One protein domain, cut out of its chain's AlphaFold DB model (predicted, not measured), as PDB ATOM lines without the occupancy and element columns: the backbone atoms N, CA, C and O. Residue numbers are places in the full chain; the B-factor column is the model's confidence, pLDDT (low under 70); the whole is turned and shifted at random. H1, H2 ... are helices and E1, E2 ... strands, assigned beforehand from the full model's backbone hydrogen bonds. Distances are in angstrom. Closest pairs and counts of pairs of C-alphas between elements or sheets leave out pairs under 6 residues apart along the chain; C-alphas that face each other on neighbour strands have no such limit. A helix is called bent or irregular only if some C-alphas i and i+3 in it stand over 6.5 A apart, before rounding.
ATOM      1  N   PHE A  11     -30.601   2.455  39.421       88.31
ATOM      2  CA  PHE A  11     -31.958   1.929  39.459       88.31
ATOM      3  C   PHE A  11     -32.576   2.152  40.839       88.31
ATOM      4  O   PHE A  11     -31.899   2.060  41.864       88.31
ATOM      5  N   THR A  12     -33.877   2.414  40.866       90.75
ATOM      6  CA  THR A  12     -34.680   2.451  42.087       90.75
ATOM      7  C   THR A  12     -35.762   1.394  41.971       90.75
ATOM      8  O   THR A  12     -36.530   1.395  41.012       90.75
ATOM      9  N   LEU A  13     -35.810   0.483  42.936       91.81
ATOM     10  CA  LEU A  13     -36.837  -0.541  43.022       91.81
ATOM     11  C   LEU A  13     -37.762  -0.190  44.184       91.81
ATOM     12  O   LEU A  13     -37.315  -0.148  45.328       91.81
ATOM     13  N   CYS A  14     -39.033   0.062  43.891       93.94
ATOM     14  CA  CYS A  14     -40.057   0.245  44.915       93.94
ATOM     15  C   CYS A  14     -40.877  -1.037  44.998       93.94
ATOM     16  O   CYS A  14     -41.411  -1.487  43.984       93.94
ATOM     17  N   THR A  15     -40.963  -1.620  46.188       93.81
ATOM     18  CA  THR A  15     -41.722  -2.842  46.459       93.81
ATOM     19  C   THR A  15     -42.802  -2.568  47.487       93.81
ATOM     20  O   THR A  15     -42.662  -1.648  48.289       93.81
ATOM     21  N   ASP A  16     -43.865  -3.353  47.444       94.12
ATOM     22  CA  ASP A  16     -44.917  -3.364  48.452       94.12
ATOM     23  C   ASP A  16     -45.512  -4.771  48.527       94.12
ATOM     24  O   ASP A  16     -45.612  -5.475  47.508       94.12
ATOM     25  N   ALA A  17     -45.900  -5.187  49.727       92.12
ATOM     26  CA  ALA A  17     -46.539  -6.469  49.948       92.12
ATOM     27  C   ALA A  17     -47.867  -6.306  50.689       92.12
ATOM     28  O   ALA A  17     -47.988  -5.592  51.681       92.12
ATOM     29  N   SER A  18     -48.872  -7.047  50.235       89.88
ATOM     30  CA  SER A  18     -50.126  -7.225  50.955       89.88
ATOM     31  C   SER A  18     -50.276  -8.677  51.410       89.88
ATOM     32  O   SER A  18     -49.484  -9.547  51.050       89.88
ATOM     33  N   GLY A  19     -51.333  -8.959  52.175       86.81
ATOM     34  CA  GLY A  19     -51.662 -10.331  52.574       86.81
ATOM     35  C   GLY A  19     -51.983 -11.264  51.399       86.81
ATOM     36  O   GLY A  19     -51.933 -12.481  51.564       86.81
ATOM     37  N   ASP A  20     -52.283 -10.722  50.214       86.81
ATOM     38  CA  ASP A  20     -52.726 -11.507  49.060       86.81
ATOM     39  C   ASP A  20     -51.755 -11.483  47.878       86.81
ATOM     40  O   ASP A  20     -51.707 -12.451  47.115       86.81
ATOM     41  N   ALA A  21     -50.988 -10.411  47.691       90.44
ATOM     42  CA  ALA A  21     -50.082 -10.266  46.558       90.44
ATOM     43  C   ALA A  21     -48.905  -9.337  46.873       90.44
ATOM     44  O   ALA A  21     -48.928  -8.546  47.812       90.44
ATOM     45  N   ILE A  22     -47.869  -9.439  46.049       91.50
ATOM     46  CA  ILE A  22     -46.726  -8.530  46.040       91.50
ATOM     47  C   ILE A  22     -46.742  -7.690  44.768       91.50
ATOM     48  O   ILE A  22     -47.186  -8.154  43.710       91.50
ATOM     49  N   GLY A  23     -46.223  -6.474  44.870       92.94
ATOM     50  CA  GLY A  23     -46.109  -5.530  43.769       92.94
ATOM     51  C   GLY A  23     -44.768  -4.815  43.788       92.94
ATOM     52  O   GLY A  23     -44.215  -4.521  44.847       92.94
ATOM     53  N   SER A  24     -44.226  -4.518  42.611       94.06
ATOM     54  CA  SER A  24     -43.058  -3.657  42.492       94.06
ATOM     55  C   SER A  24     -42.962  -2.914  41.171       94.06
ATOM     56  O   SER A  24     -43.534  -3.290  40.143       94.06
ATOM     57  N   VAL A  25     -42.205  -1.824  41.217       93.88
ATOM     58  CA  VAL A  25     -41.886  -0.986  40.069       93.88
ATOM     59  C   VAL A  25     -40.388  -0.718  40.035       93.88
ATOM     60  O   VAL A  25     -39.787  -0.291  41.023       93.88
ATOM     61  N   LEU A  26     -39.787  -0.974  38.875       92.00
ATOM     62  CA  LEU A  26     -38.405  -0.629  38.585       92.00
ATOM     63  C   LEU A  26     -38.371   0.722  37.876       92.00
ATOM     64  O   LEU A  26     -38.989   0.910  36.824       92.00
ATOM     65  N   LEU A  27     -37.618   1.651  38.447       90.44
ATOM     66  CA  LEU A  27     -37.440   3.007  37.961       90.44
ATOM     67  C   LEU A  27     -35.972   3.230  37.593       90.44
ATOM     68  O   LEU A  27     -35.062   2.756  38.274       90.44
ATOM     69  N   GLN A  28     -35.744   4.013  36.548       88.81
ATOM     70  CA  GLN A  28     -34.438   4.566  36.213       88.81
ATOM     71  C   GLN A  28     -34.642   6.041  35.888       88.81
ATOM     72  O   GLN A  28     -35.462   6.378  35.032       88.81
ATOM     73  N   ASN A  29     -33.954   6.925  36.615       87.94
ATOM     74  CA  ASN A  29     -34.104   8.378  36.458       87.94
ATOM     75  C   ASN A  29     -35.573   8.833  36.526       87.94
ATOM     76  O   ASN A  29     -36.095   9.505  35.635       87.94
ATOM     77  N   HIS A  30     -36.268   8.361  37.567       86.00
ATOM     78  CA  HIS A  30     -37.693   8.606  37.821       86.00
ATOM     79  C   HIS A  30     -38.655   8.156  36.706       86.00
ATOM     80  O   HIS A  30     -39.842   8.480  36.748       86.00
ATOM     81  N   LYS A  31     -38.181   7.391  35.718       87.62
ATOM     82  CA  LYS A  31     -39.004   6.810  34.654       87.62
ATOM     83  C   LYS A  31     -39.187   5.325  34.891       87.62
ATOM     84  O   LYS A  31     -38.246   4.629  35.260       87.62
ATOM     85  N   VAL A  32     -40.399   4.845  34.642       90.31
ATOM     86  CA  VAL A  32     -40.717   3.423  34.755       90.31
ATOM     87  C   VAL A  32     -39.976   2.641  33.673       90.31
ATOM     88  O   VAL A  32     -40.126   2.915  32.483       90.31
ATOM     89  N   VAL A  33     -39.210   1.647  34.113       89.69
ATOM     90  CA  VAL A  33     -38.560   0.639  33.268       89.69
ATOM     91  C   VAL A  33     -39.432  -0.612  33.178       89.69
ATOM     92  O   VAL A  33     -39.548  -1.202  32.105       89.69
ATOM     93  N   GLY A  34     -40.082  -0.996  34.280       88.81
ATOM     94  CA  GLY A  34     -40.967  -2.155  34.316       88.81
ATOM     95  C   GLY A  34     -41.764  -2.277  35.609       88.81
ATOM     96  O   GLY A  34     -41.453  -1.639  36.615       88.81
ATOM     97  N   PHE A  35     -42.788  -3.125  35.561       91.38
ATOM     98  CA  PHE A  35     -43.631  -3.486  36.695       91.38
ATOM     99  C   PHE A  35     -43.559  -4.989  36.927       91.38
ATOM    100  O   PHE A  35     -43.417  -5.757  35.975       91.38
ATOM    101  N   TYR A  36     -43.718  -5.394  38.177       90.50
ATOM    102  CA  TYR A  36     -43.846  -6.786  38.569       90.50
ATOM    103  C   TYR A  36     -44.946  -6.916  39.621       90.50
ATOM    104  O   TYR A  36     -45.110  -6.058  40.482       90.50
ATOM    105  N   SER A  37     -45.743  -7.972  39.523       90.56
ATOM    106  CA  SER A  37     -46.840  -8.253  40.446       90.56
ATOM    107  C   SER A  37     -47.043  -9.756  40.495       90.56
ATOM    108  O   SER A  37     -46.967 -10.414  39.455       90.56
ATOM    109  N   ARG A  38     -47.286 -10.310  41.683       85.94
ATOM    110  CA  ARG A  38     -47.541 -11.746  41.845       85.94
ATOM    111  C   ARG A  38     -48.446 -12.010  43.038       85.94
ATOM    112  O   ARG A  38     -48.176 -11.545  44.140       85.94
ATOM    113  N   THR A  39     -49.483 -12.811  42.828       88.44
ATOM    114  CA  THR A  39     -50.360 -13.286  43.905       88.44
ATOM    115  C   THR A  39     -49.659 -14.339  44.763       88.44
ATOM    116  O   THR A  39     -48.983 -15.238  44.258       88.44
ATOM    117  N   LEU A  40     -49.828 -14.236  46.078       84.56
ATOM    118  CA  LEU A  40     -49.274 -15.162  47.054       84.56
ATOM    119  C   LEU A  40     -50.094 -16.457  47.105       84.56
ATOM    120  O   LEU A  40     -51.330 -16.445  47.187       84.56
ATOM    121  N   LYS A  41     -49.377 -17.587  47.121       82.19
ATOM    122  CA  LYS A  41     -49.933 -18.906  47.455       82.19
ATOM    123  C   LYS A  41     -50.380 -18.934  48.914       82.19
ATOM    124  O   LYS A  41     -49.786 -18.255  49.747       82.19
ATOM    125  N   GLU A  42     -51.365 -19.776  49.220       80.62
ATOM    126  CA  GLU A  42     -51.983 -19.900  50.550       80.62
ATOM    127  C   GLU A  42     -50.953 -20.012  51.687       80.62
ATOM    128  O   GLU A  42     -51.037 -19.279  52.667       80.62
ATOM    129  N   ALA A  43     -49.904 -20.824  51.512       81.44
ATOM    130  CA  ALA A  43     -48.846 -20.985  52.512       81.44
ATOM    131  C   ALA A  43     -48.109 -19.675  52.858       81.44
ATOM    132  O   ALA A  43     -47.764 -19.453  54.016       81.44
ATOM    133  N   ARG A  44     -47.884 -18.802  51.866       80.31
ATOM    134  CA  ARG A  44     -47.143 -17.540  52.033       80.31
ATOM    135  C   ARG A  44     -48.021 -16.418  52.589       80.31
ATOM    136  O   ARG A  44     -47.485 -15.474  53.147       80.31
ATOM    137  N   ARG A  45     -49.354 -16.531  52.508       82.38
ATOM    138  CA  ARG A  45     -50.284 -15.546  53.104       82.38
ATOM    139  C   ARG A  45     -50.242 -15.527  54.633       82.38
ATOM    140  O   ARG A  45     -50.654 -14.551  55.245       82.38
ATOM    141  N   ASN A  46     -49.719 -16.592  55.240       86.25
ATOM    142  CA  ASN A  46     -49.554 -16.706  56.689       86.25
ATOM    143  C   ASN A  46     -48.247 -16.080  57.204       86.25
ATOM    144  O   ASN A  46     -47.979 -16.141  58.404       86.25
ATOM    145  N   TYR A  47     -47.411 -15.525  56.324       86.44
ATOM    146  CA  TYR A  47     -46.187 -14.842  56.728       86.44
ATOM    147  C   TYR A  47     -46.506 -13.517  57.419       86.44
ATOM    148  O   TYR A  47     -47.496 -12.850  57.112       86.44
ATOM    149  N   VAL A  48     -45.651 -13.123  58.363       90.56
ATOM    150  CA  VAL A  48     -45.759 -11.798  58.981       90.56
ATOM    151  C   VAL A  48     -45.421 -10.719  57.952       90.56
ATOM    152  O   VAL A  48     -44.682 -10.969  57.002       90.56
ATOM    153  N   ALA A  49     -45.926  -9.499  58.151       88.56
ATOM    154  CA  ALA A  49     -45.737  -8.402  57.196       88.56
ATOM    155  C   ALA A  49     -44.262  -8.185  56.817       88.56
ATOM    156  O   ALA A  49     -43.950  -8.029  55.645       88.56
ATOM    157  N   LEU A  50     -43.342  -8.265  57.784       89.06
ATOM    158  CA  LEU A  50     -41.905  -8.118  57.529       89.06
ATOM    159  C   LEU A  50     -41.362  -9.163  56.537       89.06
ATOM    160  O   LEU A  50     -40.584  -8.822  55.647       89.06
ATOM    161  N   ASP A  51     -41.793 -10.418  56.666       89.75
ATOM    162  CA  ASP A  51     -41.374 -11.510  55.785       89.75
ATOM    163  C   ASP A  51     -41.974 -11.348  54.384       89.75
ATOM    164  O   ASP A  51     -41.329 -11.669  53.385       89.75
ATOM    165  N   LEU A  52     -43.195 -10.811  54.294       89.19
ATOM    166  CA  LEU A  52     -43.837 -10.478  53.023       89.19
ATOM    167  C   LEU A  52     -43.104  -9.351  52.290       89.19
ATOM    168  O   LEU A  52     -42.871  -9.468  51.087       89.19
ATOM    169  N   GLU A  53     -42.679  -8.306  53.003       90.00
ATOM    170  CA  GLU A  53     -41.869  -7.225  52.430       90.00
ATOM    171  C   GLU A  53     -40.512  -7.742  51.931       90.00
ATOM    172  O   GLU A  53     -40.096  -7.451  50.805       90.00
ATOM    173  N   ALA A  54     -39.833  -8.574  52.728       89.62
ATOM    174  CA  ALA A  54     -38.570  -9.192  52.327       89.62
ATOM    175  C   ALA A  54     -38.743 -10.089  51.088       89.62
ATOM    176  O   ALA A  54     -37.938 -10.038  50.150       89.62
ATOM    177  N   LEU A  55     -39.827 -10.868  51.046       89.06
ATOM    178  CA  LEU A  55     -40.186 -11.688  49.896       89.06
ATOM    179  C   LEU A  55     -40.466 -10.828  48.655       89.06
ATOM    180  O   LEU A  55     -40.013 -11.178  47.563       89.06
ATOM    181  N   ALA A  56     -41.167  -9.700  48.799       90.50
ATOM    182  CA  ALA A  56     -41.439  -8.780  47.699       90.50
ATOM    183  C   ALA A  56     -40.145  -8.224  47.092       90.50
ATOM    184  O   ALA A  56     -40.002  -8.223  45.864       90.50
ATOM    185  N   ILE A  57     -39.177  -7.826  47.925       90.12
ATOM    186  CA  ILE A  57     -37.845  -7.382  47.480       90.12
ATOM    187  C   ILE A  57     -37.147  -8.495  46.699       90.12
ATOM    188  O   ILE A  57     -36.740  -8.286  45.555       90.12
ATOM    189  N   LEU A  58     -37.053  -9.689  47.281       88.12
ATOM    190  CA  LEU A  58     -36.355 -10.819  46.674       88.12
ATOM    191  C   LEU A  58     -36.941 -11.204  45.310       88.12
ATOM    192  O   LEU A  58     -36.207 -11.320  44.325       88.12
ATOM    193  N   LEU A  59     -38.259 -11.397  45.244       87.31
ATOM    194  CA  LEU A  59     -38.938 -11.813  44.016       87.31
ATOM    195  C   LEU A  59     -38.813 -10.756  42.924       87.31
ATOM    196  O   LEU A  59     -38.586 -11.094  41.762       87.31
ATOM    197  N   SER A  60     -38.878  -9.483  43.301       90.00
ATOM    198  CA  SER A  60     -38.679  -8.372  42.375       90.00
ATOM    199  C   SER A  60     -37.252  -8.341  41.829       90.00
ATOM    200  O   SER A  60     -37.052  -8.278  40.616       90.00
ATOM    201  N   LEU A  61     -36.245  -8.464  42.698       86.75
ATOM    202  CA  LEU A  61     -34.842  -8.515  42.285       86.75
ATOM    203  C   LEU A  61     -34.550  -9.719  41.374       86.75
ATOM    204  O   LEU A  61     -33.796  -9.591  40.404       86.75
ATOM    205  N   LYS A  62     -35.162 -10.875  41.648       84.75
ATOM    206  CA  LYS A  62     -35.065 -12.069  40.797       84.75
ATOM    207  C   LYS A  62     -35.746 -11.848  39.444       84.75
ATOM    208  O   LYS A  62     -35.152 -12.168  38.416       84.75
ATOM    209  N   HIS A  63     -36.945 -11.263  39.426       85.12
ATOM    210  CA  HIS A  63     -37.685 -10.962  38.198       85.12
ATOM    211  C   HIS A  63     -36.892 -10.041  37.263       85.12
ATOM    212  O   HIS A  63     -36.746 -10.331  36.075       85.12
ATOM    213  N   PHE A  64     -36.299  -8.978  37.811       84.69
ATOM    214  CA  PHE A  64     -35.460  -8.045  37.057       84.69
ATOM    215  C   PHE A  64     -34.022  -8.550  36.834       84.69
ATOM    216  O   PHE A  64     -33.193  -7.815  36.302       84.69
ATOM    217  N   LYS A  65     -33.719  -9.805  37.211       82.19
ATOM    218  CA  LYS A  65     -32.400 -10.458  37.084       82.19
ATOM    219  C   LYS A  65     -31.253  -9.678  37.738       82.19
ATOM    220  O   LYS A  65     -30.094  -9.837  37.359       82.19
ATOM    221  N   MET A  66     -31.565  -8.871  38.750       73.25
ATOM    222  CA  MET A  66     -30.579  -8.069  39.470       73.25
ATOM    223  C   MET A  66     -29.680  -8.964  40.331       73.25
ATOM    224  O   MET A  66     -28.492  -8.731  40.412       73.25
ATOM    225  N   ILE A  67     -30.180 -10.061  40.901       63.50
ATOM    226  CA  ILE A  67     -29.337 -10.926  41.755       63.50
ATOM    227  C   ILE A  67     -28.306 -11.749  40.952       63.50
ATOM    228  O   ILE A  67     -27.281 -12.139  41.495       63.50
ATOM    229  N   GLN A  68     -28.539 -12.011  39.662       58.66
ATOM    230  CA  GLN A  68     -27.732 -12.968  38.885       58.66
ATOM    231  C   GLN A  68     -26.584 -12.340  38.083       58.66
ATOM    232  O   GLN A  68     -25.686 -13.057  37.654       58.66
ATOM    233  N   LEU A  69     -26.632 -11.033  37.812       55.88
ATOM    234  CA  LEU A  69     -25.774 -10.415  36.794       55.88
ATOM    235  C   LEU A  69     -24.608  -9.593  37.359       55.88
ATOM    236  O   LEU A  69     -23.640  -9.375  36.631       55.88
ATOM    237  N   GLN A  70     -24.661  -9.127  38.613       56.50
ATOM    238  CA  GLN A  70     -23.605  -8.275  39.177       56.50
ATOM    239  C   GLN A  70     -23.659  -8.186  40.709       56.50
ATOM    240  O   GLN A  70     -24.715  -8.364  41.308       56.50
ATOM    241  N   SER A  71     -22.544  -7.812  41.343       64.56
ATOM    242  CA  SER A  71     -22.560  -7.259  42.702       64.56
ATOM    243  C   SER A  71     -23.210  -5.871  42.670       64.56
ATOM    244  O   SER A  71     -22.719  -4.971  41.982       64.56
ATOM    245  N   PHE A  72     -24.310  -5.695  43.403       68.44
ATOM    246  CA  PHE A  72     -25.006  -4.414  43.541       68.44
ATOM    247  C   PHE A  72     -24.748  -3.818  44.920       68.44
ATOM    248  O   PHE A  72     -24.885  -4.498  45.934       68.44
ATOM    249  N   GLN A  73     -24.432  -2.524  44.961       74.94
ATOM    250  CA  GLN A  73     -24.502  -1.766  46.202       74.94
ATOM    251  C   GLN A  73     -25.974  -1.437  46.469       74.94
ATOM    252  O   GLN A  73     -26.540  -0.528  45.861       74.94
ATOM    253  N   LEU A  74     -26.607  -2.224  47.335       78.38
ATOM    254  CA  LEU A  74     -28.000  -2.029  47.717       78.38
ATOM    255  C   LEU A  74     -28.093  -1.001  48.848       78.38
ATOM    256  O   LEU A  74     -27.407  -1.114  49.860       78.38
ATOM    257  N   ASN A  75     -28.972  -0.017  48.677       84.25
ATOM    258  CA  ASN A  75     -29.379   0.900  49.736       84.25
ATOM    259  C   ASN A  75     -30.880   0.719  49.976       84.25
ATOM    260  O   ASN A  75     -31.686   1.077  49.116       84.25
ATOM    261  N   ILE A  76     -31.244   0.135  51.116       85.56
ATOM    262  CA  ILE A  76     -32.642  -0.105  51.483       85.56
ATOM    263  C   ILE A  76     -33.147   1.123  52.237       85.56
ATOM    264  O   ILE A  76     -32.654   1.447  53.316       85.56
ATOM    265  N   VAL A  77     -34.142   1.802  51.669       88.62
ATOM    266  CA  VAL A  77     -34.738   3.012  52.242       88.62
ATOM    267  C   VAL A  77     -36.222   2.771  52.481       88.62
ATOM    268  O   VAL A  77     -36.951   2.405  51.561       88.62
ATOM    269  N   TYR A  78     -36.678   3.005  53.713       87.50
ATOM    270  CA  TYR A  78     -38.105   2.991  54.020       87.50
ATOM    271  C   TYR A  78     -38.806   4.155  53.316       87.50
ATOM    272  O   TYR A  78     -38.419   5.312  53.484       87.50
ATOM    273  N   SER A  79     -39.859   3.840  52.565       85.19
ATOM    274  CA  SER A  79     -40.732   4.820  51.919       85.19
ATOM    275  C   SER A  79     -42.151   4.665  52.480       85.19
ATOM    276  O   SER A  79     -42.683   3.554  52.452       85.19
ATOM    277  N   PRO A  80     -42.789   5.728  53.002       87.31
ATOM    278  CA  PRO A  80     -44.155   5.644  53.512       87.31
ATOM    279  C   PRO A  80     -45.152   5.213  52.427       87.31
ATOM    280  O   PRO A  80     -45.118   5.724  51.309       87.31
ATOM    281  N   GLY A  81     -46.117   4.354  52.770       80.44
ATOM    282  CA  GLY A  81     -47.069   3.790  51.797       80.44
ATOM    283  C   GLY A  81     -47.871   4.825  50.990       80.44
ATOM    284  O   GLY A  81     -48.200   4.585  49.835       80.44
ATOM    285  N   LYS A  82     -48.109   6.027  51.540       82.81
ATOM    286  CA  LYS A  82     -48.768   7.135  50.815       82.81
ATOM    287  C   LYS A  82     -48.008   7.587  49.564       82.81
ATOM    288  O   LYS A  82     -48.617   8.135  48.651       82.81
ATOM    289  N   GLU A  83     -46.694   7.392  49.541       85.50
ATOM    290  CA  GLU A  83     -45.816   7.782  48.436       85.50
ATOM    291  C   GLU A  83     -45.565   6.612  47.470       85.50
ATOM    292  O   GLU A  83     -45.221   6.836  46.311       85.50
ATOM    293  N   ASN A  84     -45.829   5.371  47.898       87.00
ATOM    294  CA  ASN A  84     -45.612   4.142  47.129       87.00
ATOM    295  C   ASN A  84     -46.884   3.641  46.418       87.00
ATOM    296  O   ASN A  84     -47.162   2.445  46.350       87.00
ATOM    297  N   TYR A  85     -47.679   4.568  45.881       88.50
ATOM    298  CA  TYR A  85     -49.011   4.280  45.334       88.50
ATOM    299  C   TYR A  85     -49.003   3.249  44.194       88.50
ATOM    300  O   TYR A  85     -49.961   2.499  44.035       88.50
ATOM    301  N   VAL A  86     -47.933   3.196  43.395       86.81
ATOM    302  CA  VAL A  86     -47.817   2.250  42.274       86.81
ATOM    303  C   VAL A  86     -47.654   0.821  42.778       86.81
ATOM    304  O   VAL A  86     -48.391  -0.062  42.341       86.81
ATOM    305  N   ALA A  87     -46.694   0.588  43.677       87.25
ATOM    306  CA  ALA A  87     -46.472  -0.746  44.216       87.25
ATOM    307  C   ALA A  87     -47.651  -1.181  45.098       87.25
ATOM    308  O   ALA A  87     -48.055  -2.332  44.986       87.25
ATOM    309  N   ASP A  88     -48.273  -0.259  45.845       89.69
ATOM    310  CA  ASP A  88     -49.503  -0.509  46.617       89.69
ATOM    311  C   ASP A  88     -50.679  -0.951  45.728       89.69
ATOM    312  O   ASP A  88     -51.391  -1.905  46.041       89.69
ATOM    313  N   CYS A  89     -50.868  -0.328  44.558       87.00
ATOM    314  CA  CYS A  89     -51.893  -0.779  43.611       87.00
ATOM    315  C   CYS A  89     -51.622  -2.208  43.119       87.00
ATOM    316  O   CYS A  89     -52.547  -3.016  43.011       87.00
ATOM    317  N   LEU A  90     -50.361  -2.521  42.810       84.50
ATOM    318  CA  LEU A  90     -49.957  -3.836  42.310       84.50
ATOM    319  C   LEU A  90     -50.055  -4.910  43.402       84.50
ATOM    320  O   LEU A  90     -50.556  -6.001  43.143       84.50
ATOM    321  N   SER A  91     -49.666  -4.590  44.637       85.12
ATOM    322  CA  SER A  91     -49.732  -5.509  45.776       85.12
ATOM    323  C   SER A  91     -51.169  -5.831  46.194       85.12
ATOM    324  O   SER A  91     -51.404  -6.842  46.848       85.12
ATOM    325  N   ARG A  92     -52.159  -5.033  45.782       84.31
ATOM    326  CA  ARG A  92     -53.593  -5.290  46.017       84.31
ATOM    327  C   ARG A  92     -54.294  -5.996  44.852       84.31
ATOM    328  O   ARG A  92     -55.468  -6.343  44.973       84.31
ATOM    329  N   CYS A  93     -53.607  -6.223  43.731       77.62
ATOM    330  CA  CYS A  93     -54.176  -6.900  42.568       77.62
ATOM    331  C   CYS A  93     -53.989  -8.422  42.658       77.62
ATOM    332  O   CYS A  93     -52.883  -8.949  42.536       77.62
ATOM    333  N   ILE A  94     -55.097  -9.150  42.816       72.81
ATOM    334  CA  ILE A  94     -55.114 -10.616  42.784       72.81
ATOM    335  C   ILE A  94     -55.308 -11.070  41.334       72.81
ATOM    336  O   ILE A  94     -56.356 -10.823  40.736       72.81
ATOM    337  N   GLN A  95     -54.318 -11.753  40.760       66.88
ATOM    338  CA  GLN A  95     -54.493 -12.456  39.492       66.88
ATOM    339  C   GLN A  95     -55.244 -13.767  39.752       66.88
ATOM    340  O   GLN A  95     -54.812 -14.592  40.552       66.88
ATOM    341  N   LEU A  96     -56.380 -13.948  39.076       58.97
ATOM    342  CA  LEU A  96     -57.251 -15.127  39.206       58.97
ATOM    343  C   LEU A  96     -56.808 -16.320  38.339       58.97
ATOM    344  O   LEU A  96     -57.488 -17.344  38.316       58.97
ATOM    345  N   GLU A  97     -55.683 -16.204  37.632       55.88
ATOM    346  CA  GLU A  97     -55.136 -17.296  36.827       55.88
ATOM    347  C   GLU A  97     -54.477 -18.350  37.731       55.88
ATOM    348  O   GLU A  97     -53.793 -17.989  38.696       55.88
ATOM    349  N   PRO A  98     -54.655 -19.655  37.454       52.75
ATOM    350  CA  PRO A  98     -54.050 -20.701  38.263       52.75
ATOM    351  C   PRO A  98     -52.529 -20.532  38.250       52.75
ATOM    352  O   PRO A  98     -51.901 -20.571  37.191       52.75
ATOM    353  N   LEU A  99     -51.937 -20.343  39.436       56.03
ATOM    354  CA  LEU A  99     -50.485 -20.321  39.617       56.03
ATOM    355  C   LEU A  99     -49.901 -21.582  38.973       56.03
ATOM    356  O   LEU A  99     -50.120 -22.691  39.460       56.03
ATOM    357  N   SER A 100     -49.207 -21.414  37.847       54.56
ATOM    358  CA  SER A 100     -48.660 -22.541  37.095       54.56
ATOM    359  C   SER A 100     -47.660 -23.321  37.954       54.56
ATOM    360  O   SER A 100     -46.931 -22.738  38.749       54.56
ATOM    361  N   SER A 101     -47.585 -24.642  37.803       53.81
ATOM    362  CA  SER A 101     -46.715 -25.512  38.618       53.81
ATOM    363  C   SER A 101     -45.207 -25.266  38.424       53.81
ATOM    364  O   SER A 101     -44.387 -25.869  39.105       53.81
ATOM    365  N   GLN A 102     -44.814 -24.418  37.467       51.94
ATOM    366  CA  GLN A 102     -43.413 -24.049  37.211       51.94
ATOM    367  C   GLN A 102     -42.910 -22.942  38.148       51.94
ATOM    368  O   GLN A 102     -41.707 -22.787  38.336       51.94
ATOM    369  N   ASP A 103     -43.830 -22.227  38.794       51.50
ATOM    370  CA  ASP A 103     -43.549 -21.218  39.817       51.50
ATOM    371  C   ASP A 103     -43.045 -21.811  41.149       51.50
ATOM    372  O   ASP A 103     -42.688 -21.055  42.058       51.50
ATOM    373  N   ASP A 104     -43.078 -23.146  41.275       47.97
ATOM    374  CA  ASP A 104     -42.729 -23.930  42.466       47.97
ATOM    375  C   ASP A 104     -41.236 -24.243  42.593       47.97
ATOM    376  O   ASP A 104     -40.783 -24.617  43.673       47.97
ATOM    377  N   VAL A 105     -40.441 -24.037  41.536       48.94
ATOM    378  CA  VAL A 105     -38.977 -24.183  41.602       48.94
ATOM    379  C   VAL A 105     -38.358 -22.857  42.041       48.94
ATOM    380  O   VAL A 105     -37.642 -22.164  41.318       48.94
ATOM    381  N   GLU A 106     -38.711 -22.453  43.249       56.12
ATOM    382  CA  GLU A 106     -38.054 -21.371  43.969       56.12
ATOM    383  C   GLU A 106     -37.386 -21.963  45.206       56.12
ATOM    384  O   GLU A 106     -37.563 -21.498  46.325       56.12
ATOM    385  N   GLU A 107     -36.640 -23.044  44.981       47.22
ATOM    386  CA  GLU A 107     -35.588 -23.470  45.885       47.22
ATOM    387  C   GLU A 107     -34.597 -22.309  45.916       47.22
ATOM    388  O   GLU A 107     -34.020 -21.942  44.889       47.22
ATOM    389  N   PHE A 108     -34.510 -21.630  47.060       46.69
ATOM    390  CA  PHE A 108     -33.424 -20.695  47.305       46.69
ATOM    391  C   PHE A 108     -32.143 -21.487  47.054       46.69
ATOM    392  O   PHE A 108     -31.906 -22.442  47.791       46.69
ATOM    393  N   PRO A 109     -31.325 -21.153  46.040       43.41
ATOM    394  CA  PRO A 109     -30.009 -21.747  45.969       43.41
ATOM    395  C   PRO A 109     -29.319 -21.298  47.256       43.41
ATOM    396  O   PRO A 109     -29.075 -20.100  47.429       43.41
ATOM    397  N   GLU A 110     -29.065 -22.224  48.182       44.41
ATOM    398  CA  GLU A 110     -28.388 -21.953  49.464       44.41
ATOM    399  C   GLU A 110     -27.047 -21.215  49.250       44.41
ATOM    400  O   GLU A 110     -26.529 -20.529  50.124       44.41
ATOM    401  N   GLU A 111     -26.533 -21.289  48.025       47.03
ATOM    402  CA  GLU A 111     -25.308 -20.703  47.497       47.03
ATOM    403  C   GLU A 111     -25.352 -19.178  47.251       47.03
ATOM    404  O   GLU A 111     -24.324 -18.597  46.912       47.03
ATOM    405  N   HIS A 112     -26.483 -18.494  47.473       45.50
ATOM    406  CA  HIS A 112     -26.580 -17.021  47.402       45.50
ATOM    407  C   HIS A 112     -27.054 -16.369  48.712       45.50
ATOM    408  O   HIS A 112     -27.734 -15.338  48.691       45.50
ATOM    409  N   ILE A 113     -26.653 -16.902  49.871       41.03
ATOM    410  CA  ILE A 113     -26.557 -16.055  51.067       41.03
ATOM    411  C   ILE A 113     -25.417 -15.069  50.795       41.03
ATOM    412  O   ILE A 113     -24.252 -15.342  51.075       41.03
ATOM    413  N   ILE A 114     -25.744 -13.929  50.181       48.00
ATOM    414  CA  ILE A 114     -24.838 -12.786  50.128       48.00
ATOM    415  C   ILE A 114     -24.555 -12.467  51.588       48.00
ATOM    416  O   ILE A 114     -25.470 -12.085  52.321       48.00
ATOM    417  N   ALA A 115     -23.318 -12.706  52.020       40.84
ATOM    418  CA  ALA A 115     -22.864 -12.291  53.328       40.84
ATOM    419  C   ALA A 115     -23.205 -10.805  53.451       40.84
ATOM    420  O   ALA A 115     -22.633  -9.962  52.760       40.84
ATOM    421  N   ILE A 116     -24.199 -10.490  54.280       45.19
ATOM    422  CA  ILE A 116     -24.369  -9.134  54.765       45.19
ATOM    423  C   ILE A 116     -23.119  -8.935  55.608       45.19
ATOM    424  O   ILE A 116     -23.049  -9.411  56.739       45.19
ATOM    425  N   GLU A 117     -22.089  -8.324  55.026       44.22
ATOM    426  CA  GLU A 117     -20.975  -7.800  55.797       44.22
ATOM    427  C   GLU A 117     -21.571  -6.699  56.672       44.22
ATOM    428  O   GLU A 117     -21.646  -5.530  56.297       44.22
ATOM    429  N   THR A 118     -22.088  -7.088  57.838       36.03
ATOM    430  CA  THR A 118     -22.336  -6.164  58.932       36.03
ATOM    431  C   THR A 118     -20.994  -5.528  59.216       36.03
ATOM    432  O   THR A 118     -20.128  -6.156  59.822       36.03
ATOM    433  N   THR A 119     -20.795  -4.305  58.731       34.12
ATOM    434  CA  THR A 119     -19.642  -3.500  59.101       34.12
ATOM    435  C   THR A 119     -19.608  -3.461  60.621       34.12
ATOM    436  O   THR A 119     -20.502  -2.906  61.266       34.12
ATOM    437  N   THR A 120     -18.584  -4.100  61.179       46.62
ATOM    438  CA  THR A 120     -18.328  -4.327  62.606       46.62
ATOM    439  C   THR A 120     -18.276  -3.035  63.436       46.62
ATOM    440  O   THR A 120     -18.186  -3.080  64.657       46.62
ATOM    441  N   GLU A 121     -18.405  -1.863  62.817       46.31
ATOM    442  CA  GLU A 121     -18.432  -0.570  63.500       46.31
ATOM    443  C   GLU A 121     -19.775  -0.239  64.183       46.31
ATOM    444  O   GLU A 121     -19.815   0.657  65.023       46.31
ATOM    445  N   MET A 122     -20.868  -0.972  63.916       42.88
ATOM    446  CA  MET A 122     -22.177  -0.706  64.552       42.88
ATOM    447  C   MET A 122     -22.485  -1.545  65.812       42.88
ATOM    448  O   MET A 122     -23.558  -1.389  66.397       42.88
ATOM    449  N   ILE A 123     -21.566  -2.399  66.288       47.91
ATOM    450  CA  ILE A 123     -21.803  -3.282  67.459       47.91
ATOM    451  C   ILE A 123     -21.438  -2.614  68.805       47.91
ATOM    452  O   ILE A 123     -21.582  -3.218  69.862       47.91
ATOM    453  N   ASN A 124     -21.075  -1.326  68.828       49.47
ATOM    454  CA  ASN A 124     -20.979  -0.556  70.080       49.47
ATOM    455  C   ASN A 124     -22.306   0.134  70.442       49.47
ATOM    456  O   ASN A 124     -22.345   1.314  70.795       49.47
ATOM    457  N   THR A 125     -23.415  -0.606  70.369       46.69
ATOM    458  CA  THR A 125     -24.689  -0.152  70.939       46.69
ATOM    459  C   THR A 125     -24.764  -0.522  72.430       46.69
ATOM    460  O   THR A 125     -24.347  -1.614  72.807       46.69
ATOM    461  N   PRO A 126     -25.300   0.342  73.319       47.91
ATOM    462  CA  PRO A 126     -25.195   0.180  74.782       47.91
ATOM    463  C   PRO A 126     -25.847  -1.081  75.376       47.91
ATOM    464  O   PRO A 126     -25.628  -1.397  76.543       47.91
ATOM    465  N   TRP A 127     -26.673  -1.786  74.603       53.69
ATOM    466  CA  TRP A 127     -27.497  -2.899  75.080       53.69
ATOM    467  C   TRP A 127     -26.811  -4.269  74.972       53.69
ATOM    468  O   TRP A 127     -27.291  -5.227  75.571       53.69
ATOM    469  N   THR A 128     -25.665  -4.375  74.287       53.97
ATOM    470  CA  THR A 128     -24.858  -5.612  74.229       53.97
ATOM    471  C   THR A 128     -24.085  -5.896  75.521       53.97
ATOM    472  O   THR A 128     -23.562  -6.992  75.687       53.97
ATOM    473  N   ASN A 129     -24.061  -4.959  76.477       52.41
ATOM    474  CA  ASN A 129     -23.333  -5.080  77.746       52.41
ATOM    475  C   ASN A 129     -24.233  -5.405  78.959       52.41
ATOM    476  O   ASN A 129     -23.902  -5.064  80.095       52.41
ATOM    477  N   LEU A 130     -25.385  -6.057  78.751       52.50
ATOM    478  CA  LEU A 130     -26.242  -6.500  79.863       52.50
ATOM    479  C   LEU A 130     -25.817  -7.831  80.503       52.50
ATOM    480  O   LEU A 130     -26.310  -8.151  81.582       52.50
ATOM    481  N   SER A 131     -24.889  -8.585  79.906       57.81
ATOM    482  CA  SER A 131     -24.406  -9.848  80.485       57.81
ATOM    483  C   SER A 131     -23.418  -9.670  81.648       57.81
ATOM    484  O   SER A 131     -23.198 -10.624  82.380       57.81
ATOM    485  N   ASN A 132     -22.874  -8.465  81.868       54.59
ATOM    486  CA  ASN A 132     -21.880  -8.185  82.920       54.59
ATOM    487  C   ASN A 132     -22.436  -7.372  84.108       54.59
ATOM    488  O   ASN A 132     -21.683  -6.679  84.788       54.59
ATOM    489  N   ARG A 133     -23.752  -7.406  84.365       45.38
ATOM    490  CA  ARG A 133     -24.369  -6.681  85.502       45.38
ATOM    491  C   ARG A 133     -25.149  -7.570  86.475       45.38
ATOM    492  O   ARG A 133     -26.037  -7.079  87.168       45.38
ATOM    493  N   MET A 134     -24.815  -8.859  86.504       47.59
ATOM    494  CA  MET A 134     -25.273  -9.824  87.508       47.59
ATOM    495  C   MET A 134     -24.092 -10.638  88.069       47.59
ATOM    496  O   MET A 134     -24.119 -11.865  88.050       47.59
ATOM    497  N   GLU A 135     -23.074  -9.936  88.564       47.00
ATOM    498  CA  GLU A 135     -22.189 -10.417  89.637       47.00
ATOM    499  C   GLU A 135     -22.210  -9.403  90.782       47.00
ATOM    500  O   GLU A 135     -22.244  -8.183  90.485       47.00
TER     501      GLU A 135
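What this domain is: This is residues 11 to 135 of the 135 residues of the protein "Retrotransposon-like protein 1 (inferred by orthology to a human protein)" of Strongyloides venezuelensis (UniProt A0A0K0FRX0). A small sheet of three strands has H2 packed over one face and H4 over the other, and a tail, residues 115 to 135 with H6, sticks out and makes the longest axis. The printed part has 125 residues, with three strands followed by six helices; the class is mixed. The sheet's order is E1 E2 E3, antiparallel. The whole is loose, radius of gyration of the C-alphas 17.9 A, and elongated, spanning 62 by 36 by 34 A.

Where its parts are: E1, residues 11 to 17, begins at C-alpha 11 (-31.958, 1.929, 39.459) and is 19.8 A long. E2, residues 21 to 28, spans 23.9 A, and E3, residues 31 to 39, 24.9 A. H2, residues 49 to 63, spans 20.8 A. The shorter helices are H1, residues 42 to 45; H3, 66 to 69; H4, 85 to 91; H5, 101 to 104; and H6, 126 to 132, whose C-alpha 132 is at (-21.880, -8.185, 82.920). H6 is irregular: C-alphas 128 and 131 are 7.6 A apart.

How they stand to each other: E1 E2 E3 form a meander of two hairpins, each strand the antiparallel neighbour of the one before. N 14 and O 25 are 3.0 A apart, N 24 and O 36 2.8 A, both within hydrogen-bond range. H2 and H4 are on opposite faces, giving three layers, helices on both faces of a sheet. H2's height over the sheet is 7.0 A; its closest C-alphas to E1 are those of Glu 53 and Ala 17, 5.3 A. H4's height is 6.6 A; C-alphas Ser 91 and Gly 23 of E2 are closest, 4.1 A. H3 is close to H2 but not clearly touching, C-alphas Ile 67 and Leu 61 at 6.0 A; so is H1, Arg 44 and Leu 52 at 7.9 A. H5 and H6 are not on the sheet. Every O i to N i+4 pair is within range in H2 and H4; H6 has 0 of 3, and 0 of 4 O i to N i+3; H1, H3 and H5 are too short for an i+4 pair.

The domain as a whole: The C-alphas of Glu 97 and Glu 135 are farthest apart, 62.6 A. The printed part has no cut. The links H3 to H4 and H5 to H6 are long. Residues 67 to 72 and 95 to 135 have pLDDT under 70.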